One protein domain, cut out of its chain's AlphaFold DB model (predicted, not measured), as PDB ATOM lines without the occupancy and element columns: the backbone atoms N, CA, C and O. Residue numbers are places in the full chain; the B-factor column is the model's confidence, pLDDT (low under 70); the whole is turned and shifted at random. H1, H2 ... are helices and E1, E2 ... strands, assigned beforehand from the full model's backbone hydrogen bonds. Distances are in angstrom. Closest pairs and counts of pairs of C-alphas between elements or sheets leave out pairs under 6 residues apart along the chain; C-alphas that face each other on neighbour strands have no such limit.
ATOM      1  N   GLU A 620      32.329  29.295 -42.334       92.25
ATOM      2  CA  GLU A 620      33.768  29.623 -42.340       92.25
ATOM      3  C   GLU A 620      34.375  29.547 -43.754       92.25
ATOM      4  O   GLU A 620      35.322  30.265 -44.075       92.25
ATOM      5  N   ASN A 621      33.814  28.692 -44.614       88.94
ATOM      6  CA  ASN A 621      34.173  28.593 -46.025       88.94
ATOM      7  C   ASN A 621      32.912  28.368 -46.890       88.94
ATOM      8  O   ASN A 621      32.545  27.211 -47.138       88.94
ATOM      9  N   PRO A 622      32.244  29.447 -47.340       86.62
ATOM     10  CA  PRO A 622      30.973  29.368 -48.069       86.62
ATOM     11  C   PRO A 622      31.072  28.636 -49.415       86.62
ATOM     12  O   PRO A 622      30.152  27.924 -49.814       86.62
ATOM     13  N   ASP A 623      32.216  28.719 -50.098       84.94
ATOM     14  CA  ASP A 623      32.420  28.008 -51.366       84.94
ATOM     15  C   ASP A 623      32.465  26.483 -51.165       84.94
ATOM     16  O   ASP A 623      32.017  25.725 -52.026       84.94
ATOM     17  N   ASN A 624      32.987  26.017 -50.024       88.12
ATOM     18  CA  ASN A 624      33.138  24.587 -49.750       88.12
ATOM     19  C   ASN A 624      31.812  23.909 -49.374       88.12
ATOM     20  O   ASN A 624      31.578  22.761 -49.745       88.12
ATOM     21  N   VAL A 625      30.922  24.610 -48.663       90.19
ATOM     22  CA  VAL A 625      29.678  24.013 -48.140       90.19
ATOM     23  C   VAL A 625      28.696  23.596 -49.248       90.19
ATOM     24  O   VAL A 625      27.873  22.700 -49.057       90.19
ATOM     25  N   SER A 626      28.830  24.192 -50.436       87.81
ATOM     26  CA  SER A 626      28.063  23.842 -51.638       87.81
ATOM     27  C   SER A 626      28.707  22.730 -52.487       87.81
ATOM     28  O   SER A 626      28.118  22.286 -53.472       87.81
ATOM     29  N   GLN A 627      29.913  22.273 -52.126       87.50
ATOM     30  CA  GLN A 627      30.721  21.315 -52.897       87.50
ATOM     31  C   GLN A 627      31.120  20.073 -52.086       87.50
ATOM     32  O   GLN A 627      32.025  19.326 -52.490       87.50
ATOM     33  N   LEU A 628      30.445  19.837 -50.956       92.81
ATOM     34  CA  LEU A 628      30.685  18.674 -50.112       92.81
ATOM     35  C   LEU A 628      30.408  17.397 -50.907       92.81
ATOM     36  O   LEU A 628      29.507  17.335 -51.749       92.81
ATOM     37  N   LYS A 629      31.188  16.349 -50.654       92.38
ATOM     38  CA  LYS A 629      31.095  15.117 -51.434       92.38
ATOM     39  C   LYS A 629      31.553  13.880 -50.693       92.38
ATOM     40  O   LYS A 629      32.458  13.899 -49.860       92.38
ATOM     41  N   LYS A 630      31.006  12.752 -51.123       94.31
ATOM     42  CA  LYS A 630      31.470  11.417 -50.769       94.31
ATOM     43  C   LYS A 630      31.718  10.619 -52.026       94.31
ATOM     44  O   LYS A 630      30.788  10.286 -52.750       94.31
ATOM     45  N   LYS A 631      32.982  10.307 -52.288       93.62
ATOM     46  CA  LYS A 631      33.423   9.574 -53.471       93.62
ATOM     47  C   LYS A 631      33.946   8.201 -53.093       93.62
ATOM     48  O   LYS A 631      34.925   8.085 -52.363       93.62
ATOM     49  N   ARG A 632      33.334   7.164 -53.657       94.81
ATOM     50  CA  ARG A 632      33.794   5.779 -53.555       94.81
ATOM     51  C   ARG A 632      34.267   5.280 -54.916       94.81
ATOM     52  O   ARG A 632      33.573   5.460 -55.911       94.81
ATOM     53  N   SER A 633      35.426   4.636 -54.985       91.25
ATOM     54  CA  SER A 633      35.937   4.016 -56.215       91.25
ATOM     55  C   SER A 633      35.656   2.510 -56.265       91.25
ATOM     56  O   SER A 633      35.343   1.869 -55.260       91.25
ATOM     57  N   SER A 634      35.764   1.917 -57.456       88.06
ATOM     58  CA  SER A 634      35.435   0.508 -57.711       88.06
ATOM     59  C   SER A 634      36.329  -0.515 -57.001       88.06
ATOM     60  O   SER A 634      35.961  -1.685 -56.918       88.06
ATOM     61  N   ASP A 635      37.496  -0.089 -56.515       86.44
ATOM     62  CA  ASP A 635      38.426  -0.856 -55.675       86.44
ATOM     63  C   ASP A 635      38.156  -0.694 -54.164       86.44
ATOM     64  O   ASP A 635      38.800  -1.351 -53.351       86.44
ATOM     65  N   GLY A 636      37.174   0.133 -53.790       82.88
ATOM     66  CA  GLY A 636      36.711   0.310 -52.416       82.88
ATOM     67  C   GLY A 636      37.285   1.523 -51.683       82.88
ATOM     68  O   GLY A 636      36.872   1.750 -50.544       82.88
ATOM     69  N   ASN A 637      38.170   2.321 -52.295       90.81
ATOM     70  CA  ASN A 637      38.662   3.542 -51.647       90.81
ATOM     71  C   ASN A 637      37.517   4.547 -51.456       90.81
ATOM     72  O   ASN A 637      36.687   4.735 -52.348       90.81
ATOM     73  N   LEU A 638      37.481   5.184 -50.288       91.81
ATOM     74  CA  LEU A 638      36.477   6.170 -49.897       91.81
ATOM     75  C   LEU A 638      37.173   7.498 -49.592       91.81
ATOM     76  O   LEU A 638      38.102   7.538 -48.789       91.81
ATOM     77  N   ILE A 639      36.709   8.566 -50.229       92.25
ATOM     78  CA  ILE A 639      37.074   9.953 -49.940       92.25
ATOM     79  C   ILE A 639      35.793  10.648 -49.493       92.25
ATOM     80  O   ILE A 639      34.809  10.648 -50.231       92.25
ATOM     81  N   GLU A 640      35.803  11.225 -48.301       90.94
ATOM     82  CA  GLU A 640      34.645  11.899 -47.720       90.94
ATOM     83  C   GLU A 640      35.066  13.294 -47.262       90.94
ATOM     84  O   GLU A 640      35.974  13.439 -46.446       90.94
ATOM     85  N   ASP A 641      34.437  14.301 -47.855       92.12
ATOM     86  CA  ASP A 641      34.618  15.721 -47.581       92.12
ATOM     87  C   ASP A 641      33.232  16.289 -47.284       92.12
ATOM     88  O   ASP A 641      32.488  16.677 -48.184       92.12
ATOM     89  N   ASN A 642      32.817  16.150 -46.028       93.81
ATOM     90  CA  ASN A 642      31.440  16.391 -45.610       93.81
ATOM     91  C   ASN A 642      31.325  17.271 -44.370       93.81
ATOM     92  O   ASN A 642      30.228  17.397 -43.838       93.81
ATOM     93  N   GLN A 643      32.434  17.833 -43.897       94.38
ATOM     94  CA  GLN A 643      32.494  18.625 -42.674       94.38
ATOM     95  C   GLN A 643      32.580  20.107 -43.018       94.38
ATOM     96  O   GLN A 643      33.243  20.494 -43.980       94.38
ATOM     97  N   PHE A 644      31.914  20.931 -42.222       94.81
ATOM     98  CA  PHE A 644      31.931  22.380 -42.360       94.81
ATOM     99  C   PHE A 644      31.681  23.033 -41.001       94.81
ATOM    100  O   PHE A 644      31.086  22.427 -40.109       94.81
ATOM    101  N   THR A 645      32.124  24.276 -40.862       95.00
ATOM    102  CA  THR A 645      32.049  25.032 -39.610       95.00
ATOM    103  C   THR A 645      31.202  26.279 -39.813       95.00
ATOM    104  O   THR A 645      31.357  26.988 -40.812       95.00
ATOM    105  N   VAL A 646      30.305  26.539 -38.864       94.94
ATOM    106  CA  VAL A 646      29.511  27.769 -38.784       94.94
ATOM    107  C   VAL A 646      30.112  28.652 -37.698       94.94
ATOM    108  O   VAL A 646      30.276  28.208 -36.560       94.94
ATOM    109  N   ASN A 647      30.459  29.883 -38.053       94.19
ATOM    110  CA  ASN A 647      30.905  30.915 -37.130       94.19
ATOM    111  C   ASN A 647      29.705  31.780 -36.740       94.19
ATOM    112  O   ASN A 647      28.951  32.223 -37.603       94.19
ATOM    113  N   TYR A 648      29.556  32.049 -35.449       93.50
ATOM    114  CA  TYR A 648      28.562  32.974 -34.923       93.50
ATOM    115  C   TYR A 648      29.276  34.205 -34.380       93.50
ATOM    116  O   TYR A 648      30.203  34.060 -33.579       93.50
ATOM    117  N   SER A 649      28.824  35.391 -34.783       86.88
ATOM    118  CA  SER A 649      29.191  36.667 -34.159       86.88
ATOM    119  C   SER A 649      27.942  37.272 -33.537       86.88
ATOM    120  O   SER A 649      26.909  37.386 -34.198       86.88
ATOM    121  N   LEU A 650      28.021  37.595 -32.248       87.06
ATOM    122  CA  LEU A 650      26.947  38.198 -31.473       87.06
ATOM    123  C   LEU A 650      27.464  39.498 -30.871       87.06
ATOM    124  O   LEU A 650      28.371  39.502 -30.043       87.06
ATOM    125  N   ILE A 651      26.841  40.598 -31.256       82.81
ATOM    126  CA  ILE A 651      27.103  41.928 -30.735       82.81
ATOM    127  C   ILE A 651      25.895  42.305 -29.875       82.81
ATOM    128  O   ILE A 651      24.798  42.461 -30.424       82.81
ATOM    129  N   PRO A 652      26.042  42.427 -28.546       80.94
ATOM    130  CA  PRO A 652      24.980  42.978 -27.725       80.94
ATOM    131  C   PRO A 652      24.674  44.416 -28.173       80.94
ATOM    132  O   PRO A 652      25.573  45.212 -28.461       80.94
ATOM    133  N   LYS A 653      23.391  44.732 -28.300       74.62
ATOM    134  CA  LYS A 653      22.857  46.008 -28.783       74.62
ATOM    135  C   LYS A 653      21.685  46.405 -27.920       74.62
ATOM    136  O   LYS A 653      20.973  45.524 -27.450       74.62
ATOM    137  N   ASN A 654      21.436  47.708 -27.820       65.62
ATOM    138  CA  ASN A 654      20.320  48.267 -27.061       65.62
ATOM    139  C   ASN A 654      20.413  47.908 -25.571       65.62
ATOM    140  O   ASN A 654      21.104  46.973 -25.189       65.62
ATOM    141  N   GLY A 655      19.821  48.695 -24.687       61.59
ATOM    142  CA  GLY A 655      20.060  48.529 -23.252       61.59
ATOM    143  C   GLY A 655      20.113  49.870 -22.554       61.59
ATOM    144  O   GLY A 655      21.017  50.663 -22.789       61.59
ATOM    145  N   LEU A 656      19.158  50.144 -21.676       62.00
ATOM    146  CA  LEU A 656      19.202  51.342 -20.837       62.00
ATOM    147  C   LEU A 656      19.279  50.929 -19.366       62.00
ATOM    148  O   LEU A 656      18.514  50.089 -18.901       62.00
ATOM    149  N   GLY A 657      20.213  51.517 -18.613       64.88
ATOM    150  CA  GLY A 657      20.508  51.149 -17.224       64.88
ATOM    151  C   GLY A 657      21.662  50.150 -17.060       64.88
ATOM    152  O   GLY A 657      22.395  49.867 -18.000       64.88
ATOM    153  N   GLU A 658      21.849  49.651 -15.836       75.12
ATOM    154  CA  GLU A 658      22.921  48.711 -15.464       75.12
ATOM    155  C   GLU A 658      22.363  47.294 -15.249       75.12
ATOM    156  O   GLU A 658      21.324  47.142 -14.594       75.12
ATOM    157  N   GLY A 659      23.056  46.275 -15.769       79.56
ATOM    158  CA  GLY A 659      22.669  44.868 -15.637       79.56
ATOM    159  C   GLY A 659      23.752  43.872 -16.076       79.56
ATOM    160  O   GLY A 659      24.843  44.245 -16.509       79.56
ATOM    161  N   ILE A 660      23.457  42.579 -15.922       84.88
ATOM    162  CA  ILE A 660      24.298  41.447 -16.329       84.88
ATOM    163  C   ILE A 660      23.461  40.479 -17.167       84.88
ATOM    164  O   ILE A 660      22.479  39.922 -16.675       84.88
ATOM    165  N   LEU A 661      23.917  40.225 -18.392       87.69
ATOM    166  CA  LEU A 661      23.456  39.137 -19.243       87.69
ATOM    167  C   LEU A 661      24.169  37.844 -18.852       87.69
ATOM    168  O   LEU A 661      25.395  37.802 -18.735       87.69
ATOM    169  N   SER A 662      23.417  36.772 -18.657       89.06
ATOM    170  CA  SER A 662      23.908  35.464 -18.231       89.06
ATOM    171  C   SER A 662      23.170  34.338 -18.957       89.06
ATOM    172  O   SER A 662      22.220  34.590 -19.694       89.06
ATOM    173  N   ASN A 663      23.641  33.094 -18.808       89.69
ATOM    174  CA  ASN A 663      23.059  31.912 -19.459       89.69
ATOM    175  C   ASN A 663      22.851  32.082 -20.977       89.69
ATOM    176  O   ASN A 663      21.846  31.633 -21.520       89.69
ATOM    177  N   ILE A 664      23.798  32.737 -21.658       91.38
ATOM    178  CA  ILE A 664      23.706  33.020 -23.093       91.38
ATOM    179  C   ILE A 664      23.959  31.725 -23.874       91.38
ATOM    180  O   ILE A 664      25.034  31.124 -23.795       91.38
ATOM    181  N   MET A 665      22.960  31.296 -24.636       93.00
ATOM    182  CA  MET A 665      22.950  30.031 -25.364       93.00
ATOM    183  C   MET A 665      22.482  30.259 -26.801       93.00
ATOM    184  O   MET A 665      21.426  30.851 -27.012       93.00
ATOM    185  N   ILE A 666      23.225  29.741 -27.779       94.56
ATOM    186  CA  ILE A 666      22.779  29.692 -29.176       94.56
ATOM    187  C   ILE A 666      22.092  28.346 -29.418       94.56
ATOM    188  O   ILE A 666      22.645  27.295 -29.096       94.56
ATOM    189  N   TYR A 667      20.910  28.375 -30.016       95.00
ATOM    190  CA  TYR A 667      20.166  27.212 -30.471       95.00
ATOM    191  C   TYR A 667      20.110  27.266 -31.993       95.00
ATOM    192  O   TYR A 667      19.382  28.066 -32.572       95.00
ATOM    193  N   GLN A 668      20.905  26.424 -32.651       95.94
ATOM    194  CA  GLN A 668      20.905  26.300 -34.107       95.94
ATOM    195  C   GLN A 668      19.970  25.156 -34.519       95.94
ATOM    196  O   GLN A 668      20.324  23.997 -34.271       95.94
ATOM    197  N   PRO A 669      18.829  25.426 -35.183       95.75
ATOM    198  CA  PRO A 669      18.034  24.369 -35.794       95.75
ATOM    199  C   PRO A 669      18.878  23.576 -36.797       95.75
ATOM    200  O   PRO A 669      19.589  24.165 -37.619       95.75
ATOM    201  N   LEU A 670      18.799  22.247 -36.734       94.88
ATOM    202  CA  LEU A 670      19.517  21.324 -37.609       94.88
ATOM    203  C   LEU A 670      18.559  20.723 -38.649       94.88
ATOM    204  O   LEU A 670      17.751  19.856 -38.293       94.88
ATOM    205  N   PRO A 671      18.670  21.119 -39.933       92.81
ATOM    206  CA  PRO A 671      17.901  20.516 -41.013       92.81
ATOM    207  C   PRO A 671      18.080  19.002 -41.103       92.81
ATOM    208  O   PRO A 671      19.070  18.424 -40.635       92.81
ATOM    209  N   GLU A 672      17.128  18.348 -41.762       88.38
ATOM    210  CA  GLU A 672      17.253  16.935 -42.097       88.38
ATOM    211  C   GLU A 672      18.538  16.682 -42.908       88.38
ATOM    212  O   GLU A 672      18.908  17.450 -43.794       88.38
ATOM    213  N   GLY A 673      19.259  15.614 -42.555       90.06
ATOM    214  CA  GLY A 673      20.508  15.237 -43.215       90.06
ATOM    215  C   GLY A 673      21.753  16.028 -42.784       90.06
ATOM    216  O   GLY A 673      22.868  15.612 -43.108       90.06
ATOM    217  N   ILE A 674      21.603  17.070 -41.960       94.56
ATOM    218  CA  ILE A 674      22.711  17.726 -41.254       94.56
ATOM    219  C   ILE A 674      22.859  17.123 -39.855       94.56
ATOM    220  O   ILE A 674      21.880  16.851 -39.149       94.56
ATOM    221  N   ALA A 675      24.104  16.872 -39.455       92.12
ATOM    222  CA  ALA A 675      24.432  16.299 -38.162       92.12
ATOM    223  C   ALA A 675      25.604  17.015 -37.504       92.12
ATOM    224  O   ALA A 675      26.452  17.618 -38.158       92.12
ATOM    225  N   LEU A 676      25.663  16.886 -36.186       93.75
ATOM    226  CA  LEU A 676      26.742  17.420 -35.379       93.75
ATOM    227  C   LEU A 676      28.041  16.631 -35.609       93.75
ATOM    228  O   LEU A 676      28.028  15.393 -35.687       93.75
ATOM    229  N   ASN A 677      29.158  17.348 -35.733       91.31
ATOM    230  CA  ASN A 677      30.496  16.761 -35.798       91.31
ATOM    231  C   ASN A 677      31.260  16.911 -34.470       91.31
ATOM    232  O   ASN A 677      32.101  16.070 -34.158       91.31
ATOM    233  N   ASP A 678      30.926  17.924 -33.668       84.69
ATOM    234  CA  ASP A 678      31.498  18.151 -32.339       84.69
ATOM    235  C   ASP A 678      30.716  17.414 -31.236       84.69
ATOM    236  O   ASP A 678      29.585  17.762 -30.919       84.69
ATOM    237  N   SER A 679      31.320  16.409 -30.596       78.56
ATOM    238  CA  SER A 679      30.667  15.643 -29.523       78.56
ATOM    239  C   SER A 679      30.531  16.384 -28.185       78.56
ATOM    240  O   SER A 679      29.978  15.812 -27.247       78.56
ATOM    241  N   SER A 680      31.061  17.604 -28.061       84.62
ATOM    242  CA  SER A 680      30.935  18.438 -26.859       84.62
ATOM    243  C   SER A 680      29.653  19.277 -26.817       84.62
ATOM    244  O   SER A 680      29.276  19.747 -25.743       84.62
ATOM    245  N   ILE A 681      28.966  19.421 -27.954       91.06
ATOM    246  CA  ILE A 681      27.715  20.170 -28.085       91.06
ATOM    247  C   ILE A 681      26.519  19.231 -27.877       91.06
ATOM    248  O   ILE A 681      26.479  18.108 -28.380       91.06
ATOM    249  N   GLU A 682      25.536  19.684 -27.105       92.50
ATOM    250  CA  GLU A 682      24.305  18.936 -26.854       92.50
ATOM    251  C   GLU A 682      23.317  19.138 -28.015       92.50
ATOM    252  O   GLU A 682      23.165  20.252 -28.519       92.50
ATOM    253  N   VAL A 683      22.630  18.068 -28.431       92.88
ATOM    254  CA  VAL A 683      21.492  18.152 -29.358       92.88
ATOM    255  C   VAL A 683      20.218  17.864 -28.584       92.88
ATOM    256  O   VAL A 683      20.104  16.806 -27.963       92.88
ATOM    257  N   ILE A 684      19.268  18.790 -28.646       93.31
ATOM    258  CA  ILE A 684      17.953  18.659 -28.018       93.31
ATOM    259  C   ILE A 684      16.854  18.664 -29.080       93.31
ATOM    260  O   ILE A 684      17.090  19.068 -30.218       93.31
ATOM    261  N   GLU A 685      15.660  18.218 -28.707       91.75
ATOM    262  CA  GLU A 685      14.478  18.240 -29.568       91.75
ATOM    263  C   GLU A 685      13.331  18.931 -28.825       91.75
ATOM    264  O   GLU A 685      12.941  18.497 -27.740       91.75
ATOM    265  N   GLU A 686      12.826  20.021 -29.399       86.62
ATOM    266  CA  GLU A 686      11.719  20.827 -28.875       86.62
ATOM    267  C   GLU A 686      10.689  20.971 -30.001       86.62
ATOM    268  O   GLU A 686      11.055  21.288 -31.129       86.62
ATOM    269  N   GLU A 687       9.420  20.648 -29.728       83.94
ATOM    270  CA  GLU A 687       8.311  20.743 -30.702       83.94
ATOM    271  C   GLU A 687       8.562  20.036 -32.057       83.94
ATOM    272  O   GLU A 687       8.005  20.399 -33.088       83.94
ATOM    273  N   GLY A 688       9.391  18.984 -32.062       82.38
ATOM    274  CA  GLY A 688       9.756  18.228 -33.269       82.38
ATOM    275  C   GLY A 688      10.909  18.828 -34.086       82.38
ATOM    276  O   GLY A 688      11.258  18.283 -35.134       82.38
ATOM    277  N   VAL A 689      11.538  19.910 -33.617       87.12
ATOM    278  CA  VAL A 689      12.732  20.515 -34.224       87.12
ATOM    279  C   VAL A 689      13.972  20.138 -33.414       87.12
ATOM    280  O   VAL A 689      14.008  20.271 -32.190       87.12
ATOM    281  N   ARG A 690      15.025  19.664 -34.095       93.69
ATOM    282  CA  ARG A 690      16.317  19.343 -33.466       93.69
ATOM    283  C   ARG A 690      17.216  20.572 -33.442       93.69
ATOM    284  O   ARG A 690      17.499  21.134 -34.498       93.69
ATOM    285  N   TYR A 691      17.745  20.917 -32.276       95.19
ATOM    286  CA  TYR A 691      18.638  22.058 -32.084       95.19
ATOM    287  C   TYR A 691      20.019  21.612 -31.607       95.19
ATOM    288  O   TYR A 691      20.123  20.808 -30.681       95.19
ATOM    289  N   ALA A 692      21.082  22.171 -32.190       95.38
ATOM    290  CA  ALA A 692      22.407  22.171 -31.575       95.38
ATOM    291  C   ALA A 692      22.488  23.319 -30.560       95.38
ATOM    292  O   ALA A 692      22.289  24.481 -30.917       95.38
ATOM    293  N   LYS A 693      22.774  22.983 -29.304       94.62
ATOM    294  CA  LYS A 693      22.763  23.907 -28.170       94.62
ATOM    295  C   LYS A 693      24.189  24.310 -27.795       94.62
ATOM    296  O   LYS A 693      24.911  23.541 -27.160       94.62
ATOM    297  N   ILE A 694      24.592  25.518 -28.182       93.31
ATOM    298  CA  ILE A 694      25.957  26.034 -28.028       93.31
ATOM    299  C   ILE A 694      26.027  27.015 -26.847       93.31
ATOM    300  O   ILE A 694      25.465  28.110 -26.931       93.31
ATOM    301  N   PRO A 695      26.713  26.665 -25.742       90.06
ATOM    302  CA  PRO A 695      26.879  27.568 -24.610       90.06
ATOM    303  C   PRO A 695      27.953  28.628 -24.853       90.06
ATOM    304  O   PRO A 695      29.107  28.305 -25.142       90.06
ATOM    305  N   LEU A 696      27.612  29.897 -24.629       87.25
ATOM    306  CA  LEU A 696      28.578  30.991 -24.550       87.25
ATOM    307  C   LEU A 696      28.976  31.175 -23.079       87.25
ATOM    308  O   LEU A 696      28.174  31.553 -22.232       87.25
ATOM    309  N   SER A 697      30.229  30.856 -22.742       64.44
ATOM    310  CA  SER A 697      30.697  30.748 -21.344       64.44
ATOM    311  C   SER A 697      30.999  32.097 -20.664       64.44
ATOM    312  O   SER A 697      31.888  32.168 -19.816       64.44
ATOM    313  N   GLN A 698      30.318  33.176 -21.046       73.81
ATOM    314  CA  GLN A 698      30.605  34.528 -20.563       73.81
ATOM    315  C   GLN A 698      29.313  35.237 -20.163       73.81
ATOM    316  O   GLN A 698      28.335  35.221 -20.905       73.81
ATOM    317  N   SER A 699      29.320  35.851 -18.982       82.19
ATOM    318  CA  SER A 699      28.313  36.842 -18.611       82.19
ATOM    319  C   SER A 699      28.762  38.205 -19.126       82.19
ATOM    320  O   SER A 699      29.942  38.527 -18.992       82.19
ATOM    321  N   ILE A 700      27.847  38.989 -19.691       83.69
ATOM    322  CA  ILE A 700      28.142  40.325 -20.220       83.69
ATOM    323  C   ILE A 700      27.559  41.355 -19.261       83.69
ATOM    324  O   ILE A 700      26.349  41.378 -19.050       83.69
ATOM    325  N   ALA A 701      28.398  42.203 -18.678       80.56
ATOM    326  CA  ALA A 701      27.908  43.356 -17.928       80.56
ATOM    327  C   ALA A 701      27.594  44.497 -18.899       80.56
ATOM    328  O   ALA A 701      28.324  44.688 -19.872       80.56
ATOM    329  N   TYR A 702      26.544  45.267 -18.623       78.31
ATOM    330  CA  TYR A 702      26.242  46.475 -19.379       78.31
ATOM    331  C   TYR A 702      25.900  47.647 -18.473       78.31
ATOM    332  O   TYR A 702      25.334  47.475 -17.392       78.31
ATOM    333  N   ASN A 703      26.266  48.841 -18.928       68.00
ATOM    334  CA  ASN A 703      25.934  50.097 -18.277       68.00
ATOM    335  C   ASN A 703      25.545  51.129 -19.340       68.00
ATOM    336  O   ASN A 703      26.388  51.567 -20.123       68.00
ATOM    337  N   GLY A 704      24.257  51.460 -19.377       61.22
ATOM    338  CA  GLY A 704      23.662  52.451 -20.262       61.22
ATOM    339  C   GLY A 704      23.260  53.708 -19.508       61.22
ATOM    340  O   GLY A 704      22.373  53.657 -18.651       61.22
ATOM    341  N   THR A 705      23.858  54.844 -19.862       51.09
ATOM    342  CA  THR A 705      23.419  56.168 -19.397       51.09
ATOM    343  C   THR A 705      22.558  56.869 -20.447       51.09
ATOM    344  O   THR A 705      22.964  57.029 -21.594       51.09
ATOM    345  N   VAL A 706      21.373  57.332 -20.038       44.78
ATOM    346  CA  VAL A 706      20.500  58.187 -20.856       44.78
ATOM    347  C   VAL A 706      20.987  59.634 -20.739       44.78
ATOM    348  O   VAL A 706      20.823  60.251 -19.689       44.78
ATOM    349  N   ASN A 707      21.557  60.193 -21.808       45.47
ATOM    350  CA  ASN A 707      21.769  61.638 -21.950       45.47
ATOM    351  C   ASN A 707      20.808  62.179 -23.017       45.47
ATOM    352  O   ASN A 707      21.177  62.379 -24.169       45.47
ATOM    353  N   SER A 799      25.167  56.443 -24.145       48.81
ATOM    354  CA  SER A 799      26.439  55.751 -23.968       48.81
ATOM    355  C   SER A 799      26.158  54.412 -23.285       48.81
ATOM    356  O   SER A 799      25.926  54.331 -22.075       48.81
ATOM    357  N   LEU A 800      26.069  53.359 -24.096       57.09
ATOM    358  CA  LEU A 800      25.858  51.987 -23.659       57.09
ATOM    359  C   LEU A 800      27.154  51.208 -23.845       57.09
ATOM    360  O   LEU A 800      27.600  50.978 -24.969       57.09
ATOM    361  N   GLN A 801      27.775  50.816 -22.736       63.84
ATOM    362  CA  GLN A 801      28.997  50.016 -22.756       63.84
ATOM    363  C   GLN A 801      28.701  48.591 -22.304       63.84
ATOM    364  O   GLN A 801      28.148  48.396 -21.221       63.84
ATOM    365  N   PHE A 802      29.104  47.618 -23.123       67.69
ATOM    366  CA  PHE A 802      29.089  46.195 -22.802       67.69
ATOM    367  C   PHE A 802      30.516  45.705 -22.529       67.69
ATOM    368  O   PHE A 802      31.469  46.112 -23.187       67.69
ATOM    369  N   ASP A 803      30.689  44.808 -21.568       71.00
ATOM    370  CA  ASP A 803      31.958  44.106 -21.356       71.00
ATOM    371  C   ASP A 803      31.699  42.594 -21.333       71.00
ATOM    372  O   ASP A 803      31.105  42.106 -20.361       71.00
ATOM    373  N   PRO A 804      32.099  41.836 -22.378       72.19
ATOM    374  CA  PRO A 804      32.715  42.259 -23.650       72.19
ATOM    375  C   PRO A 804      31.717  42.827 -24.688       72.19
ATOM    376  O   PRO A 804      30.522  42.557 -24.634       72.19
ATOM    377  N   ASN A 805      32.231  43.545 -25.698       73.75
ATOM    378  CA  ASN A 805      31.439  44.152 -26.789       73.75
ATOM    379  C   ASN A 805      31.038  43.188 -27.925       73.75
ATOM    380  O   ASN A 805      30.239  43.555 -28.782       73.75
ATOM    381  N   GLU A 806      31.617  41.989 -27.985       81.12
ATOM    382  CA  GLU A 806      31.310  40.975 -28.999       81.12
ATOM    383  C   GLU A 806      31.573  39.585 -28.413       81.12
ATOM    384  O   GLU A 806      32.568  39.363 -27.717       81.12
ATOM    385  N   LEU A 807      30.688  38.642 -28.720       86.44
ATOM    386  CA  LEU A 807      30.845  37.225 -28.443       86.44
ATOM    387  C   LEU A 807      30.972  36.447 -29.749       86.44
ATOM    388  O   LEU A 807      30.296  36.737 -30.734       86.44
ATOM    389  N   GLN A 808      31.807  35.411 -29.730       89.00
ATOM    390  CA  GLN A 808      32.005  34.526 -30.870       89.00
ATOM    391  C   GLN A 808      31.862  33.066 -30.450       89.00
ATOM    392  O   GLN A 808      32.325  32.665 -29.379       89.00
ATOM    393  N   ALA A 809      31.254  32.264 -31.319       91.56
ATOM    394  CA  ALA A 809      31.170  30.816 -31.173       91.56
ATOM    395  C   ALA A 809      31.394  30.121 -32.517       91.56
ATOM    396  O   ALA A 809      31.246  30.722 -33.579       91.56
ATOM    397  N   LYS A 810      31.741  28.835 -32.458       92.88
ATOM    398  CA  LYS A 810      31.859  27.966 -33.629       92.88
ATOM    399  C   LYS A 810      31.038  26.703 -33.428       92.88
ATOM    400  O   LYS A 810      30.955  26.201 -32.309       92.88
ATOM    401  N   LEU A 811      30.470  26.192 -34.512       94.81
ATOM    402  CA  LEU A 811      29.762  24.920 -34.545       94.81
ATOM    403  C   LEU A 811      30.274  24.080 -35.712       94.81
ATOM    404  O   LEU A 811      30.073  24.435 -36.873       94.81
ATOM    405  N   ASP A 812      30.892  22.944 -35.392       94.69
ATOM    406  CA  ASP A 812      31.338  21.983 -36.395       94.69
ATOM    407  C   ASP A 812      30.211  21.000 -36.726       94.69
ATOM    408  O   ASP A 812      29.734  20.224 -35.886       94.69
ATOM    409  N   LEU A 813      29.809  21.008 -37.992       95.38
ATOM    410  CA  LEU A 813      28.747  20.187 -38.550       95.38
ATOM    411  C   LEU A 813      29.291  19.260 -39.632       95.38
ATOM    412  O   LEU A 813      30.404  19.404 -40.143       95.38
ATOM    413  N   LYS A 814      28.472  18.275 -39.988       94.25
ATOM    414  CA  LYS A 814      28.687  17.433 -41.154       94.25
ATOM    415  C   LYS A 814      27.392  17.170 -41.905       94.25
ATOM    416  O   LYS A 814      26.340  16.956 -41.300       94.25
ATOM    417  N   ALA A 815      27.486  17.124 -43.226       93.81
ATOM    418  CA  ALA A 815      26.413  16.661 -44.087       93.81
ATOM    419  C   ALA A 815      26.442  15.125 -44.169       93.81
ATOM    420  O   ALA A 815      27.458  14.513 -44.508       93.81
ATOM    421  N   ILE A 816      25.321  14.494 -43.831       92.19
ATOM    422  CA  ILE A 816      25.055  13.068 -44.077       92.19
ATOM    423  C   ILE A 816      24.297  12.918 -45.400       92.19
ATOM    424  O   ILE A 816      24.540  11.981 -46.158       92.19
ATOM    425  N   ALA A 817      23.385  13.853 -45.658       90.62
ATOM    426  CA  ALA A 817      22.689  14.051 -46.918       90.62
ATOM    427  C   ALA A 817      22.253  15.520 -46.970       90.62
ATOM    428  O   ALA A 817      21.770  16.035 -45.970       90.62
ATOM    429  N   ALA A 818      22.428  16.209 -48.089       89.38
ATOM    430  CA  ALA A 818      21.954  17.581 -48.236       89.38
ATOM    431  C   ALA A 818      21.867  17.919 -49.716       89.38
ATOM    432  O   ALA A 818      22.794  17.616 -50.470       89.38
ATOM    433  N   VAL A 819      20.781  18.569 -50.121       87.19
ATOM    434  CA  VAL A 819      20.728  19.202 -51.432       87.19
ATOM    435  C   VAL A 819      20.136  20.585 -51.304       87.19
ATOM    436  O   VAL A 819      18.977  20.727 -50.916       87.19
ATOM    437  N   ASN A 820      20.939  21.587 -51.664       87.19
ATOM    438  CA  ASN A 820      20.558  22.989 -51.661       87.19
ATOM    439  C   ASN A 820      19.887  23.388 -50.331       87.19
ATOM    440  O   ASN A 820      18.984  24.221 -50.280       87.19
ATOM    441  N   THR A 821      20.317  22.749 -49.240       89.38
ATOM    442  CA  THR A 821      19.693  22.844 -47.925       89.38
ATOM    443  C   THR A 821      20.144  24.140 -47.268       89.38
ATOM    444  O   THR A 821      21.341  24.359 -47.095       89.38
ATOM    445  N   LYS A 822      19.204  25.010 -46.890       91.06
ATOM    446  CA  LYS A 822      19.526  26.230 -46.138       91.06
ATOM    447  C   LYS A 822      19.629  25.936 -44.648       91.06
ATOM    448  O   LYS A 822      18.820  25.182 -44.105       91.06
ATOM    449  N   LEU A 823      20.600  26.564 -43.991       92.00
ATOM    450  CA  LEU A 823      20.677  26.562 -42.537       92.00
ATOM    451  C   LEU A 823      19.652  27.581 -41.987       92.00
ATOM    452  O   LEU A 823      19.672  28.736 -42.417       92.00
ATOM    453  N   PRO A 824      18.722  27.189 -41.099       92.62
ATOM    454  CA  PRO A 824      17.745  28.110 -40.525       92.62
ATOM    455  C   PRO A 824      18.404  29.140 -39.604       92.62
ATOM    456  O   PRO A 824      19.524  28.931 -39.129       92.62
ATOM    457  N   SER A 825      17.692  30.232 -39.322       90.31
ATOM    458  CA  SER A 825      18.135  31.229 -38.345       90.31
ATOM    459  C   SER A 825      18.328  30.599 -36.968       90.31
ATOM    460  O   SER A 825      17.514  29.784 -36.535       90.31
ATOM    461  N   ALA A 826      19.418  30.968 -36.299       91.38
ATOM    462  CA  ALA A 826      19.697  30.522 -34.942       91.38
ATOM    463  C   ALA A 826      19.008  31.429 -33.921       91.38
ATOM    464  O   ALA A 826      18.944  32.645 -34.108       91.38
ATOM    465  N   GLU A 827      18.552  30.842 -32.823       93.62
ATOM    466  CA  GLU A 827      18.006  31.569 -31.680       93.62
ATOM    467  C   GLU A 827      19.107  31.801 -30.641       93.62
ATOM    468  O   GLU A 827      19.940  30.930 -30.392       93.62
ATOM    469  N   VAL A 828      19.098  32.955 -29.989       92.31
ATOM    470  CA  VAL A 828      19.935  33.274 -28.833       92.31
ATOM    471  C   VAL A 828      19.011  33.431 -27.645       92.31
ATOM    472  O   VAL A 828      18.206  34.356 -27.621       92.31
ATOM    473  N   ARG A 829      19.121  32.545 -26.658       92.06
ATOM    474  CA  ARG A 829      18.349  32.616 -25.410       92.06
ATOM    475  C   ARG A 829      19.289  32.996 -24.268       92.06
ATOM    476  O   ARG A 829      20.398  32.465 -24.200       92.06
ATOM    477  N   TYR A 830      18.879  33.927 -23.412       91.00
ATOM    478  CA  TYR A 830      19.714  34.470 -22.335       91.00
ATOM    479  C   TYR A 830      18.863  35.034 -21.192       91.00
ATOM    480  O   TYR A 830      17.652  35.195 -21.316       91.00
ATOM    481  N   GLU A 831      19.496  35.315 -20.059       87.19
ATOM    482  CA  GLU A 831      18.876  35.939 -18.891       87.19
ATOM    483  C   GLU A 831      19.519  37.295 -18.624       87.19
ATOM    484  O   GLU A 831      20.733  37.376 -18.439       87.19
ATOM    485  N   ASP A 832      18.710  38.344 -18.547       84.25
ATOM    486  CA  ASP A 832      19.117  39.636 -18.019       84.25
ATOM    487  C   ASP A 832      18.717  39.766 -16.543       84.25
ATOM    488  O   ASP A 832      17.574  39.533 -16.151       84.25
ATOM    489  N   SER A 833      19.658  40.222 -15.719       81.12
ATOM    490  CA  SER A 833      19.425  40.548 -14.310       81.12
ATOM    491  C   SER A 833      18.312  41.579 -14.063       81.12
ATOM    492  O   SER A 833      17.777  41.614 -12.954       81.12
ATOM    493  N   SER A 834      17.989  42.431 -15.048       71.69
ATOM    494  CA  SER A 834      16.986  43.492 -14.905       71.69
ATOM    495  C   SER A 834      15.643  43.188 -15.583       71.69
ATOM    496  O   SER A 834      14.615  43.634 -15.080       71.69
ATOM    497  N   SER A 835      15.645  42.391 -16.657       69.44
ATOM    498  CA  SER A 835      14.485  42.137 -17.529       69.44
ATOM    499  C   SER A 835      14.050  40.664 -17.581       69.44
ATOM    500  O   SER A 835      13.018  40.357 -18.166       69.44
ATOM    501  N   GLY A 836      14.794  39.741 -16.961       77.31
ATOM    502  CA  GLY A 836      14.459  38.314 -16.942       77.31
ATOM    503  C   GLY A 836      14.921  37.555 -18.192       77.31
ATOM    504  O   GLY A 836      15.952  37.875 -18.779       77.31
ATOM    505  N   SER A 837      14.206  36.492 -18.568       79.88
ATOM    506  CA  SER A 837      14.560  35.654 -19.723       79.88
ATOM    507  C   SER A 837      14.202  36.336 -21.040       79.88
ATOM    508  O   SER A 837      13.072  36.779 -21.226       79.88
ATOM    509  N   LEU A 838      15.154  36.371 -21.965       83.50
ATOM    510  CA  LEU A 838      15.051  37.044 -23.254       83.50
ATOM    511  C   LEU A 838      15.474  36.102 -24.390       83.50
ATOM    512  O   LEU A 838      16.220  35.135 -24.187       83.50
ATOM    513  N   MET A 839      14.990  36.392 -25.598       85.62
ATOM    514  CA  MET A 839      15.304  35.636 -26.808       85.62
ATOM    515  C   MET A 839      15.451  36.564 -28.016       85.62
ATOM    516  O   MET A 839      14.672  37.494 -28.197       85.62
ATOM    517  N   ASN A 840      16.450  36.283 -28.852       83.38
ATOM    518  CA  ASN A 840      16.717  36.968 -30.114       83.38
ATOM    519  C   ASN A 840      16.953  35.957 -31.236       83.38
ATOM    520  O   ASN A 840      17.351  34.825 -30.985       83.38
ATOM    521  N   THR A 841      16.782  36.384 -32.484       84.50
ATOM    522  CA  THR A 841      17.122  35.578 -33.664       84.50
ATOM    523  C   THR A 841      18.306  36.201 -34.400       84.50
ATOM    524  O   THR A 841      18.367  37.420 -34.553       84.50
ATOM    525  N   LEU A 842      19.245  35.376 -34.864       83.56
ATOM    526  CA  LEU A 842      20.382  35.812 -35.676       83.56
ATOM    527  C   LEU A 842      20.062  35.742 -37.170       83.56
ATOM    528  O   LEU A 842      19.283  34.896 -37.627       83.56
ATOM    529  N   ALA A 843      20.728  36.595 -37.949       79.69
ATOM    530  CA  ALA A 843      20.724  36.464 -39.399       79.69
ATOM    531  C   ALA A 843      21.314  35.099 -39.797       79.69
ATOM    532  O   ALA A 843      22.331  34.658 -39.255       79.69
ATOM    533  N   LYS A 844      20.646  34.413 -40.724       85.56
ATOM    534  CA  LYS A 844      21.084  33.115 -41.250       85.56
ATOM    535  C   LYS A 844      22.085  33.296 -42.403       85.56
ATOM    536  O   LYS A 844      22.025  34.329 -43.070       85.56
ATOM    537  N   PRO A 845      22.924  32.290 -42.702       86.88
ATOM    538  CA  PRO A 845      23.725  32.288 -43.920       86.88
ATOM    539  C   PRO A 845      22.826  32.232 -45.163       86.88
ATOM    540  O   PRO A 845      21.781  31.570 -45.154       86.88
ATOM    541  N   GLU A 846      23.239  32.878 -46.253       83.69
ATOM    542  CA  GLU A 846      22.477  32.854 -47.510       83.69
ATOM    543  C   GLU A 846      22.818  31.657 -48.400       83.69
ATOM    544  O   GLU A 846      21.999  31.236 -49.228       83.69
ATOM    545  N   GLU A 847      24.006  31.083 -48.222       89.88
ATOM    546  CA  GLU A 847      24.490  29.955 -49.000       89.88
ATOM    547  C   GLU A 847      23.753  28.657 -48.664       89.88
ATOM    548  O   GLU A 847      23.197  28.450 -47.583       89.88
ATOM    549  N   THR A 848      23.764  27.740 -49.626       90.88
ATOM    550  CA  THR A 848      23.116  26.438 -49.508       90.88
ATOM    551  C   THR A 848      24.132  25.323 -49.307       90.88
ATOM    552  O   THR A 848      25.162  25.274 -49.982       90.88
ATOM    553  N   ILE A 849      23.790  24.375 -48.442       91.69
ATOM    554  CA  ILE A 849      24.567  23.171 -48.172       91.69
ATOM    555  C   ILE A 849      24.206  22.109 -49.215       91.69
ATOM    556  O   ILE A 849      23.039  21.722 -49.333       91.69
ATOM    557  N   SER A 850      25.205  21.605 -49.936       90.19
ATOM    558  CA  SER A 850      25.018  20.574 -50.963       90.19
ATOM    559  C   SER A 850      26.054  19.469 -50.821       90.19
ATOM    560  O   SER A 850      27.249  19.733 -50.709       90.19
ATOM    561  N   TYR A 851      25.575  18.224 -50.817       91.50
ATOM    562  CA  TYR A 851      26.370  17.024 -50.590       91.50
ATOM    563  C   TYR A 851      26.178  16.009 -51.725       91.50
ATOM    564  O   TYR A 851      25.136  15.362 -51.837       91.50
ATOM    565  N   GLU A 852      27.198  15.848 -52.571       91.81
ATOM    566  CA  GLU A 852      27.177  14.912 -53.700       91.81
ATOM    567  C   GLU A 852      27.731  13.527 -53.321       91.81
ATOM    568  O   GLU A 852      28.878  13.379 -52.893       91.81
ATOM    569  N   VAL A 853      26.965  12.465 -53.580       94.00
ATOM    570  CA  VAL A 853      27.445  11.081 -53.482       94.00
ATOM    571  C   VAL A 853      27.897  10.604 -54.863       94.00
ATOM    572  O   VAL A 853      27.159  10.673 -55.847       94.00
ATOM    573  N   LEU A 854      29.130  10.107 -54.939       94.62
ATOM    574  CA  LEU A 854      29.845   9.752 -56.159       94.62
ATOM    575  C   LEU A 854      30.337   8.299 -56.080       94.62
ATOM    576  O   LEU A 854      31.012   7.911 -55.127       94.62
ATOM    577  N   LEU A 855      30.074   7.504 -57.116       95.75
ATOM    578  CA  LEU A 855      30.622   6.158 -57.284       95.75
ATOM    579  C   LEU A 855      31.373   6.069 -58.618       95.75
ATOM    580  O   LEU A 855      30.798   6.256 -59.686       95.75
ATOM    581  N   GLU A 856      32.669   5.788 -58.568       94.19
ATOM    582  CA  GLU A 856      33.575   5.821 -59.720       94.19
ATOM    583  C   GLU A 856      34.071   4.422 -60.097       94.19
ATOM    584  O   GLU A 856      34.453   3.623 -59.244       94.19
ATOM    585  N   LYS A 857      34.145   4.152 -61.400       91.38
ATOM    586  CA  LYS A 857      34.819   2.986 -61.975       91.38
ATOM    587  C   LYS A 857      35.742   3.435 -63.105       91.38
ATOM    588  O   LYS A 857      35.271   3.899 -64.140       91.38
ATOM    589  N   ALA A 858      37.047   3.258 -62.922       86.06
ATOM    590  CA  ALA A 858      38.066   3.622 -63.904       86.06
ATOM    591  C   ALA A 858      38.880   2.395 -64.346       86.06
ATOM    592  O   ALA A 858      39.308   1.580 -63.533       86.06
ATOM    593  N   THR A 859      39.103   2.275 -65.652       80.38
ATOM    594  CA  THR A 859      39.975   1.282 -66.299       80.38
ATOM    595  C   THR A 859      40.901   1.996 -67.289       80.38
ATOM    596  O   THR A 859      40.743   3.192 -67.520       80.38
ATOM    597  N   SER A 860      41.859   1.293 -67.904       77.38
ATOM    598  CA  SER A 860      42.852   1.910 -68.802       77.38
ATOM    599  C   SER A 860      42.260   2.686 -69.988       77.38
ATOM    600  O   SER A 860      42.906   3.615 -70.459       77.38
ATOM    601  N   ASN A 861      41.057   2.329 -70.453       80.56
ATOM    602  CA  ASN A 861      40.417   2.926 -71.634       80.56
ATOM    603  C   ASN A 861      38.962   3.373 -71.399       80.56
ATOM    604  O   ASN A 861      38.293   3.768 -72.354       80.56
ATOM    605  N   ASN A 862      38.434   3.232 -70.181       85.06
ATOM    606  CA  ASN A 862      37.027   3.505 -69.899       85.06
ATOM    607  C   ASN A 862      36.853   4.039 -68.478       85.06
ATOM    608  O   ASN A 862      37.416   3.488 -67.528       85.06
ATOM    609  N   TYR A 863      36.054   5.088 -68.346       89.88
ATOM    610  CA  TYR A 863      35.774   5.791 -67.109       89.88
ATOM    611  C   TYR A 863      34.261   5.952 -66.963       89.88
ATOM    612  O   TYR A 863      33.592   6.449 -67.867       89.88
ATOM    613  N   THR A 864      33.710   5.543 -65.825       91.44
ATOM    614  CA  THR A 864      32.287   5.676 -65.497       91.44
ATOM    615  C   THR A 864      32.131   6.309 -64.120       91.44
ATOM    616  O   THR A 864      32.785   5.892 -63.166       91.44
ATOM    617  N   LEU A 865      31.253   7.301 -64.010       93.75
ATOM    618  CA  LEU A 865      30.901   7.973 -62.764       93.75
ATOM    619  C   LEU A 865      29.391   7.946 -62.580       93.75
ATOM    620  O   LEU A 865      28.651   8.355 -63.470       93.75
ATOM    621  N   TYR A 866      28.959   7.510 -61.409       94.12
ATOM    622  CA  TYR A 866      27.594   7.654 -60.936       94.12
ATOM    623  C   TYR A 866      27.574   8.792 -59.923       94.12
ATOM    624  O   TYR A 866      28.362   8.763 -58.979       94.12
ATOM    625  N   LYS A 867      26.723   9.797 -60.124       91.88
ATOM    626  CA  LYS A 867      26.603  10.945 -59.218       91.88
ATOM    627  C   LYS A 867      25.156  11.243 -58.866       91.88
ATOM    628  O   LYS A 867      24.282  11.038 -59.706       91.88
ATOM    629  N   THR A 868      24.915  11.740 -57.664       89.75
ATOM    630  CA  THR A 868      23.600  12.243 -57.252       89.75
ATOM    631  C   THR A 868      23.399  13.690 -57.711       89.75
ATOM    632  O   THR A 868      24.356  14.460 -57.746       89.75
ATOM    633  N   LEU A 869      22.175  14.044 -58.102       78.88
ATOM    634  CA  LEU A 869      21.733  15.402 -58.452       78.88
ATOM    635  C   LEU A 869      20.711  15.934 -57.436       78.88
ATOM    636  O   LEU A 869      20.402  15.258 -56.454       78.88
ATOM    637  N   GLU A 870      20.196  17.140 -57.706       64.88
ATOM    638  CA  GLU A 870      19.489  17.989 -56.746       64.88
ATOM    639  C   GLU A 870      18.207  17.408 -56.126       64.88
ATOM    640  O   GLU A 870      17.729  17.857 -55.094       64.88
ATOM    641  N   ASP A 871      17.652  16.357 -56.703       66.44
ATOM    642  CA  ASP A 871      16.406  15.755 -56.248       66.44
ATOM    643  C   ASP A 871      16.587  14.303 -55.772       66.44
ATOM    644  O   ASP A 871      15.599  13.614 -55.526       66.44
ATOM    645  N   GLY A 872      17.827  13.807 -55.665       71.38
ATOM    646  CA  GLY A 872      18.130  12.400 -55.375       71.38
ATOM    647  C   GLY A 872      18.197  11.501 -56.619       71.38
ATOM    648  O   GLY A 872      18.318  10.278 -56.491       71.38
ATOM    649  N   VAL A 873      18.139  12.074 -57.829       86.06
ATOM    650  CA  VAL A 873      18.413  11.361 -59.085       86.06
ATOM    651  C   VAL A 873      19.872  10.935 -59.160       86.06
ATOM    652  O   VAL A 873      20.792  11.718 -58.937       86.06
ATOM    653  N   ILE A 874      20.091   9.689 -59.562       90.88
ATOM    654  CA  ILE A 874      21.409   9.133 -59.844       90.88
ATOM    655  C   ILE A 874      21.650   9.234 -61.341       90.88
ATOM    656  O   ILE A 874      20.887   8.703 -62.143       90.88
ATOM    657  N   THR A 875      22.740   9.887 -61.716       90.81
ATOM    658  CA  THR A 875      23.162  10.086 -63.102       90.81
ATOM    659  C   THR A 875      24.409   9.272 -63.392       90.81
ATOM    660  O   THR A 875      25.386   9.347 -62.648       90.81
ATOM    661  N   LYS A 876      24.403   8.535 -64.505       92.00
ATOM    662  CA  LYS A 876      25.578   7.854 -65.047       92.00
ATOM    663  C   LYS A 876      26.227   8.709 -66.128       92.00
ATOM    664  O   LYS A 876      25.596   9.070 -67.122       92.00
ATOM    665  N   LEU A 877      27.517   8.958 -65.957       91.69
ATOM    666  CA  LEU A 877      28.394   9.576 -66.940       91.69
ATOM    667  C   LEU A 877      29.463   8.567 -67.372       91.69
ATOM    668  O   LEU A 877      30.054   7.909 -66.514       91.69
ATOM    669  N   ALA A 878      29.751   8.455 -68.668       90.25
ATOM    670  CA  ALA A 878      30.800   7.565 -69.178       90.25
ATOM    671  C   ALA A 878      31.657   8.229 -70.263       90.25
ATOM    672  O   ALA A 878      31.181   9.089 -70.997       90.25
ATOM    673  N   GLY A 879      32.926   7.838 -70.361       88.69
ATOM    674  CA  GLY A 879      33.887   8.358 -71.337       88.69
ATOM    675  C   GLY A 879      35.171   7.529 -71.361       88.69
ATOM    676  O   GLY A 879      35.310   6.564 -70.614       88.69
ATOM    677  N   SER A 880      36.143   7.895 -72.200       86.69
ATOM    678  CA  SER A 880      37.438   7.191 -72.246       86.69
ATOM    679  C   SER A 880      38.352   7.550 -71.069       86.69
ATOM    680  O   SER A 880      39.249   6.789 -70.713       86.69
ATOM    681  N   ASN A 881      38.116   8.708 -70.454       86.38
ATOM    682  CA  ASN A 881      38.798   9.232 -69.277       86.38
ATOM    683  C   ASN A 881      37.885  10.232 -68.543       86.38
ATOM    684  O   ASN A 881      36.797  10.561 -69.018       86.38
ATOM    685  N   GLU A 882      38.343  10.756 -67.407       84.19
ATOM    686  CA  GLU A 882      37.567  11.695 -66.592       84.19
ATOM    687  C   GLU A 882      37.144  12.971 -67.352       84.19
ATOM    688  O   GLU A 882      36.030  13.447 -67.172       84.19
ATOM    689  N   GLY A 883      37.971  13.502 -68.256       85.19
ATOM    690  CA  GLY A 883      37.661  14.731 -69.002       85.19
ATOM    691  C   GLY A 883      36.710  14.555 -70.194       85.19
ATOM    692  O   GLY A 883      36.272  15.544 -70.768       85.19
ATOM    693  N   SER A 884      36.397  13.317 -70.587       88.25
ATOM    694  CA  SER A 884      35.576  12.992 -71.771       88.25
ATOM    695  C   SER A 884      34.214  12.388 -71.425       88.25
ATOM    696  O   SER A 884      33.528  11.862 -72.302       88.25
ATOM    697  N   LYS A 885      33.828  12.446 -70.147       89.00
ATOM    698  CA  LYS A 885      32.538  11.967 -69.654       89.00
ATOM    699  C   LYS A 885      31.372  12.633 -70.384       89.00
ATOM    700  O   LYS A 885      31.273  13.856 -70.407       89.00
ATOM    701  N   GLN A 886      30.450  11.825 -70.887       87.88
ATOM    702  CA  GLN A 886      29.165  12.260 -71.422       87.88
ATOM    703  C   GLN A 886      28.023  11.625 -70.636       87.88
ATOM    704  O   GLN A 886      28.190  10.572 -70.016       87.88
ATOM    705  N   PHE A 887      26.870  12.289 -70.653       88.88
ATOM    706  CA  PHE A 887      25.641  11.765 -70.076       88.88
ATOM    707  C   PHE A 887      25.231  10.463 -70.770       88.88
ATOM    708  O   PHE A 887      25.224  10.394 -71.995       88.88
ATOM    709  N   VAL A 888      24.912   9.437 -69.975       86.38
ATOM    710  CA  VAL A 888      24.443   8.133 -70.471       86.38
ATOM    711  C   VAL A 888      23.000   7.867 -70.061       86.38
ATOM    712  O   VAL A 888      22.260   7.258 -70.821       86.38
ATOM    713  N   GLY A 889      22.605   8.283 -68.858       83.06
ATOM    714  CA  GLY A 889      21.248   8.086 -68.359       83.06
ATOM    715  C   GLY A 889      21.106   8.490 -66.898       83.06
ATOM    716  O   GLY A 889      22.101   8.665 -66.185       83.06
ATOM    717  N   ASN A 890      19.865   8.604 -66.443       88.25
ATOM    718  CA  ASN A 890      19.522   8.943 -65.070       88.25
ATOM    719  C   ASN A 890      18.423   8.021 -64.522       88.25
ATOM    720  O   ASN A 890      17.711   7.350 -65.262       88.25
ATOM    721  N   ILE A 891      18.323   7.927 -63.201       86.31
ATOM    722  CA  ILE A 891      17.273   7.159 -62.538       86.31
ATOM    723  C   ILE A 891      17.044   7.674 -61.126       86.31
ATOM    724  O   ILE A 891      17.985   8.059 -60.436       86.31
ATOM    725  N   LYS A 892      15.797   7.596 -60.664       87.88
ATOM    726  CA  LYS A 892      15.411   7.873 -59.282       87.88
ATOM    727  C   LYS A 892      14.761   6.635 -58.652       87.88
ATOM    728  O   LYS A 892      13.544   6.497 -58.702       87.88
ATOM    729  N   PRO A 893      15.543   5.692 -58.090       85.06
ATOM    730  CA  PRO A 893      14.999   4.428 -57.580       85.06
ATOM    731  C   PRO A 893      14.126   4.572 -56.326       85.06
ATOM    732  O   PRO A 893      13.427   3.624 -55.962       85.06
ATOM    733  N   TYR A 894      14.234   5.702 -55.624       84.75
ATOM    734  CA  TYR A 894      13.512   5.965 -54.387       84.75
ATOM    735  C   TYR A 894      13.374   7.459 -54.089       84.75
ATOM    736  O   TYR A 894      14.026   8.325 -54.676       84.75
ATOM    737  N   ASP A 895      12.470   7.719 -53.164       81.62
ATOM    738  CA  ASP A 895      11.910   8.971 -52.706       81.62
ATOM    739  C   ASP A 895      12.627   9.413 -51.433       81.62
ATOM    740  O   ASP A 895      12.034   9.462 -50.369       81.62
ATOM    741  N   GLY A 896      13.933   9.686 -51.535       82.94
ATOM    742  CA  GLY A 896      14.731  10.108 -50.386       82.94
ATOM    743  C   GLY A 896      16.130  10.595 -50.752       82.94
ATOM    744  O   GLY A 896      16.617  10.371 -51.866       82.94
ATOM    745  N   LEU A 897      16.789  11.239 -49.789       87.44
ATOM    746  CA  LEU A 897      18.164  11.715 -49.929       87.44
ATOM    747  C   LEU A 897      19.155  10.546 -49.856       87.44
ATOM    748  O   LEU A 897      19.058   9.687 -48.980       87.44
ATOM    749  N   VAL A 898      20.108  10.511 -50.787       91.06
ATOM    750  CA  VAL A 898      21.124   9.452 -50.882       91.06
ATOM    751  C   VAL A 898      22.287   9.753 -49.936       91.06
ATOM    752  O   VAL A 898      22.820  10.857 -49.943       91.06
ATOM    753  N   THR A 899      22.721   8.753 -49.163       92.38
ATOM    754  CA  THR A 899      23.826   8.856 -48.187       92.38
ATOM    755  C   THR A 899      25.047   8.010 -48.557       92.38
ATOM    756  O   THR A 899      26.168   8.265 -48.098       92.38
ATOM    757  N   ASP A 900      24.869   6.970 -49.380       93.38
ATOM    758  CA  ASP A 900      25.971   6.146 -49.881       93.38
ATOM    759  C   ASP A 900      25.619   5.434 -51.194       93.38
ATOM    760  O   ASP A 900      24.464   5.090 -51.457       93.38
ATOM    761  N   MET A 901      26.649   5.157 -51.993       94.81
ATOM    762  CA  MET A 901      26.581   4.294 -53.169       94.81
ATOM    763  C   MET A 901      27.791   3.361 -53.196       94.81
ATOM    764  O   MET A 901      28.932   3.787 -53.020       94.81
ATOM    765  N   GLN A 902      27.557   2.077 -53.469       94.94
ATOM    766  CA  GLN A 902      28.630   1.088 -53.566       94.94
ATOM    767  C   GLN A 902      28.332  -0.011 -54.583       94.94
ATOM    768  O   GLN A 902      27.187  -0.420 -54.768       94.94
ATOM    769  N   PHE A 903      29.380  -0.544 -55.213       93.44
ATOM    770  CA  PHE A 903      29.247  -1.723 -56.063       93.44
ATOM    771  C   PHE A 903      29.000  -2.986 -55.230       93.44
ATOM    772  O   PHE A 903      29.605  -3.185 -54.178       93.44
ATOM    773  N   ALA A 904      28.155  -3.879 -55.738       90.62
ATOM    774  CA  ALA A 904      27.886  -5.195 -55.166       90.62
ATOM    775  C   ALA A 904      27.854  -6.279 -56.255       90.62
ATOM    776  O   ALA A 904      27.861  -5.979 -57.451       90.62
ATOM    777  N   ASN A 905      27.830  -7.548 -55.827       87.25
ATOM    778  CA  ASN A 905      27.725  -8.727 -56.696       87.25
ATOM    779  C   ASN A 905      28.750  -8.713 -57.844       87.25
ATOM    780  O   ASN A 905      28.377  -8.760 -59.013       87.25
ATOM    781  N   ASP A 906      30.042  -8.590 -57.508       86.56
ATOM    782  CA  ASP A 906      31.134  -8.443 -58.488       86.56
ATOM    783  C   ASP A 906      30.898  -7.258 -59.452       86.56
ATOM    784  O   ASP A 906      31.008  -7.372 -60.670       86.56
ATOM    785  N   GLN A 907      30.510  -6.097 -58.910       88.75
ATOM    786  CA  GLN A 907      30.199  -4.885 -59.685       88.75
ATOM    787  C   GLN A 907      29.112  -5.093 -60.757       88.75
ATOM    788  O   GLN A 907      29.125  -4.429 -61.791       88.75
ATOM    789  N   ARG A 908      28.184  -6.032 -60.540       88.81
ATOM    790  CA  ARG A 908      26.984  -6.213 -61.377       88.81
ATOM    791  C   ARG A 908      25.787  -5.439 -60.839       88.81
ATOM    792  O   ARG A 908      24.747  -5.404 -61.488       88.81
ATOM    793  N   GLU A 909      25.933  -4.829 -59.667       91.12
ATOM    794  CA  GLU A 909      24.914  -4.014 -59.017       91.12
ATOM    795  C   GLU A 909      25.527  -2.781 -58.362       91.12
ATOM    796  O   GLU A 909      26.677  -2.815 -57.922       91.12
ATOM    797  N   ILE A 910      24.723  -1.729 -58.234       93.31
ATOM    798  CA  ILE A 910      24.971  -0.599 -57.339       93.31
ATOM    799  C   ILE A 910      23.938  -0.668 -56.226       93.31
ATOM    800  O   ILE A 910      22.741  -0.683 -56.504       93.31
ATOM    801  N   VAL A 911      24.397  -0.721 -54.980       94.31
ATOM    802  CA  VAL A 911      23.558  -0.564 -53.791       94.31
ATOM    803  C   VAL A 911      23.580   0.904 -53.400       94.31
ATOM    804  O   VAL A 911      24.657   1.488 -53.275       94.31
ATOM    805  N   ILE A 912      22.396   1.473 -53.222       93.75
ATOM    806  CA  ILE A 912      22.181   2.859 -52.821       93.75
ATOM    807  C   ILE A 912      21.556   2.835 -51.439       93.75
ATOM    808  O   ILE A 912      20.563   2.128 -51.241       93.75
ATOM    809  N   THR A 913      22.121   3.605 -50.520       93.69
ATOM    810  CA  THR A 913      21.598   3.791 -49.166       93.69
ATOM    811  C   THR A 913      21.009   5.189 -49.056       93.69
ATOM    812  O   THR A 913      21.621   6.153 -49.519       93.69
ATOM    813  N   TYR A 914      19.824   5.286 -48.464       91.94
ATOM    814  CA  TYR A 914      19.091   6.533 -48.266       91.94
ATOM    815  C   TYR A 914      19.103   6.954 -46.792       91.94
ATOM    816  O   TYR A 914      19.479   6.170 -45.917       91.94
ATOM    817  N   LEU A 915      18.748   8.211 -46.522       89.69
ATOM    818  CA  LEU A 915      18.810   8.808 -45.183       89.69
ATOM    819  C   LEU A 915      17.881   8.125 -44.168       89.69
ATOM    820  O   LEU A 915      18.262   7.949 -43.015       89.69
ATOM    821  N   ASP A 916      16.719   7.654 -44.618       87.31
ATOM    822  CA  ASP A 916      15.758   6.869 -43.830       87.31
ATOM    823  C   ASP A 916      16.226   5.424 -43.538       87.31
ATOM    824  O   ASP A 916      15.527   4.649 -42.887       87.31
ATOM    825  N   GLY A 917      17.406   5.035 -44.036       87.44
ATOM    826  CA  GLY A 917      17.963   3.687 -43.928       87.44
ATOM    827  C   GLY A 917      17.493   2.716 -45.016       87.44
ATOM    828  O   GLY A 917      17.969   1.577 -45.063       87.44
ATOM    829  N   THR A 918      16.606   3.137 -45.923       91.31
ATOM    830  CA  THR A 918      16.167   2.320 -47.057       91.31
ATOM    831  C   THR A 918      17.346   2.029 -47.986       91.31
ATOM    832  O   THR A 918      18.238   2.857 -48.180       91.31
ATOM    833  N   THR A 919      17.360   0.841 -48.603       93.56
ATOM    834  CA  THR A 919      18.339   0.503 -49.647       93.56
ATOM    835  C   THR A 919      17.660   0.109 -50.953       93.56
ATOM    836  O   THR A 919      16.672  -0.629 -50.961       93.56
ATOM    837  N   LYS A 920      18.200   0.586 -52.080       92.06
ATOM    838  CA  LYS A 920      17.786   0.178 -53.434       92.06
ATOM    839  C   LYS A 920      18.967  -0.348 -54.231       92.06
ATOM    840  O   LYS A 920      20.124  -0.113 -53.889       92.06
ATOM    841  N   ARG A 921      18.667  -1.096 -55.292       90.19
ATOM    842  CA  ARG A 921      19.667  -1.728 -56.156       90.19
ATOM    843  C   ARG A 921      19.438  -1.344 -57.606       90.19
ATOM    844  O   ARG A 921      18.331  -1.516 -58.104       90.19
ATOM    845  N   ILE A 922      20.493  -0.902 -58.282       90.19
ATOM    846  CA  ILE A 922      20.515  -0.751 -59.739       90.19
ATOM    847  C   ILE A 922      21.314  -1.911 -60.327       90.19
ATOM    848  O   ILE A 922      22.458  -2.142 -59.934       90.19
ATOM    849  N   LYS A 923      20.717  -2.646 -61.265       87.94
ATOM    850  CA  LYS A 923      21.384  -3.725 -62.005       87.94
ATOM    851  C   LYS A 923      22.274  -3.133 -63.100       87.94
ATOM    852  O   LYS A 923      21.853  -2.227 -63.807       87.94
ATOM    853  N   LEU A 924      23.481  -3.670 -63.257       90.00
ATOM    854  CA  LEU A 924      24.438  -3.302 -64.309       90.00
ATOM    855  C   LEU A 924      24.646  -4.431 -65.332       90.00
ATOM    856  O   LEU A 924      25.199  -4.192 -66.399       90.00
TER     857      LEU A 924
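AT A GLANCE: This is residues 620 to 707 and 799 to 924 of the 1211 residues of the protein "VWA domain-containing protein" of Pontibacillus yanchengensis (UniProt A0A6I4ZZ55). Two strand sandwiches stand end to end in a long rod: in one, the branched sheet E4, E6, E7, E8, E9, E11, E12 is partly face to face with E3, E10, E5; in the other, the sheet E2, E1, E13, E14, E15, E16 covers E17, E18, E19. The small helix H1 is near the junction, and E8 and E9 lie at one end of the rod. The printed part has 214 residues, mostly strand: one named helix, then nineteen named strands; the six-stranded sheet is mixed, the others antiparallel. The whole is loose, with a radius of gyration of the C-alphas of 23.1 A and spans of 78 by 34 by 25 A.

IN THESE COORDINATES: The branched sheet has E4, residues 657 to 669, 32.7 A long, E6, 682 to 686, E7, 689 to 695, E8, 700 to 705, E9, 799 to 803, E11, 827 to 832, and E12, 836 to 841. E3 is residues 643 to 653, 32.2 A, E10 807 to 815, 26.2 A, and E5 674 to 676. E2 is residues 638 to 641, E1 628 to 633, E13 851 to 859, 26.1 A, E14 862 to 868, E15 874 to 879, and E16 886 to 891. E17 is residues 898 to 904, E18 909 to 914, and E19 919 to 923, ending at C-alpha 923 (21.384, -3.725, -62.005). H1, residues 622 to 625, begins at C-alpha 622 (30.973, 29.368, -48.069).

HOW THE PARTS SIT: E4 bends by 63 degrees at residue 660. On one side of it lie E8 (N 659 and O 702, 3.0 A, within hydrogen-bond range) and E7 (N 666 and O 694, 2.9 A), on the other side E11 (N 665 and O 829, 2.8 A). E6, E9 and E12 are edge strands. The closest C-alphas of E7 and E10, Ile 694 and Leu 811, are 7.6 A apart. H1 only grazes the sheet E3, E10, E5; it is too short for an O i to N i+4 pair, and its one O i to N i+3 pair is not within range. E2 runs on into E3 at 13 degrees. E1 and E13 are parallel (N 854 and O 630, 2.8 A). E13 to E16 and E17 to E19 are meanders, each strand the antiparallel neighbour of the one before. The closest C-alphas of E13 and E17, Leu 855 and Met 901, are 6.1 A apart.

THE WHOLE: The C-alphas farthest apart, of Asn 707 and Asp 906, are 79.6 A apart. Residues 708 to 798 are cut out, with 7.8 A between C-alphas 707 and 799. The link E10 to E11 is long. Mean pLDDT of the printed part is 86.4; residues under 70 include 654 to 657, 703 to 707 and 799 to 802.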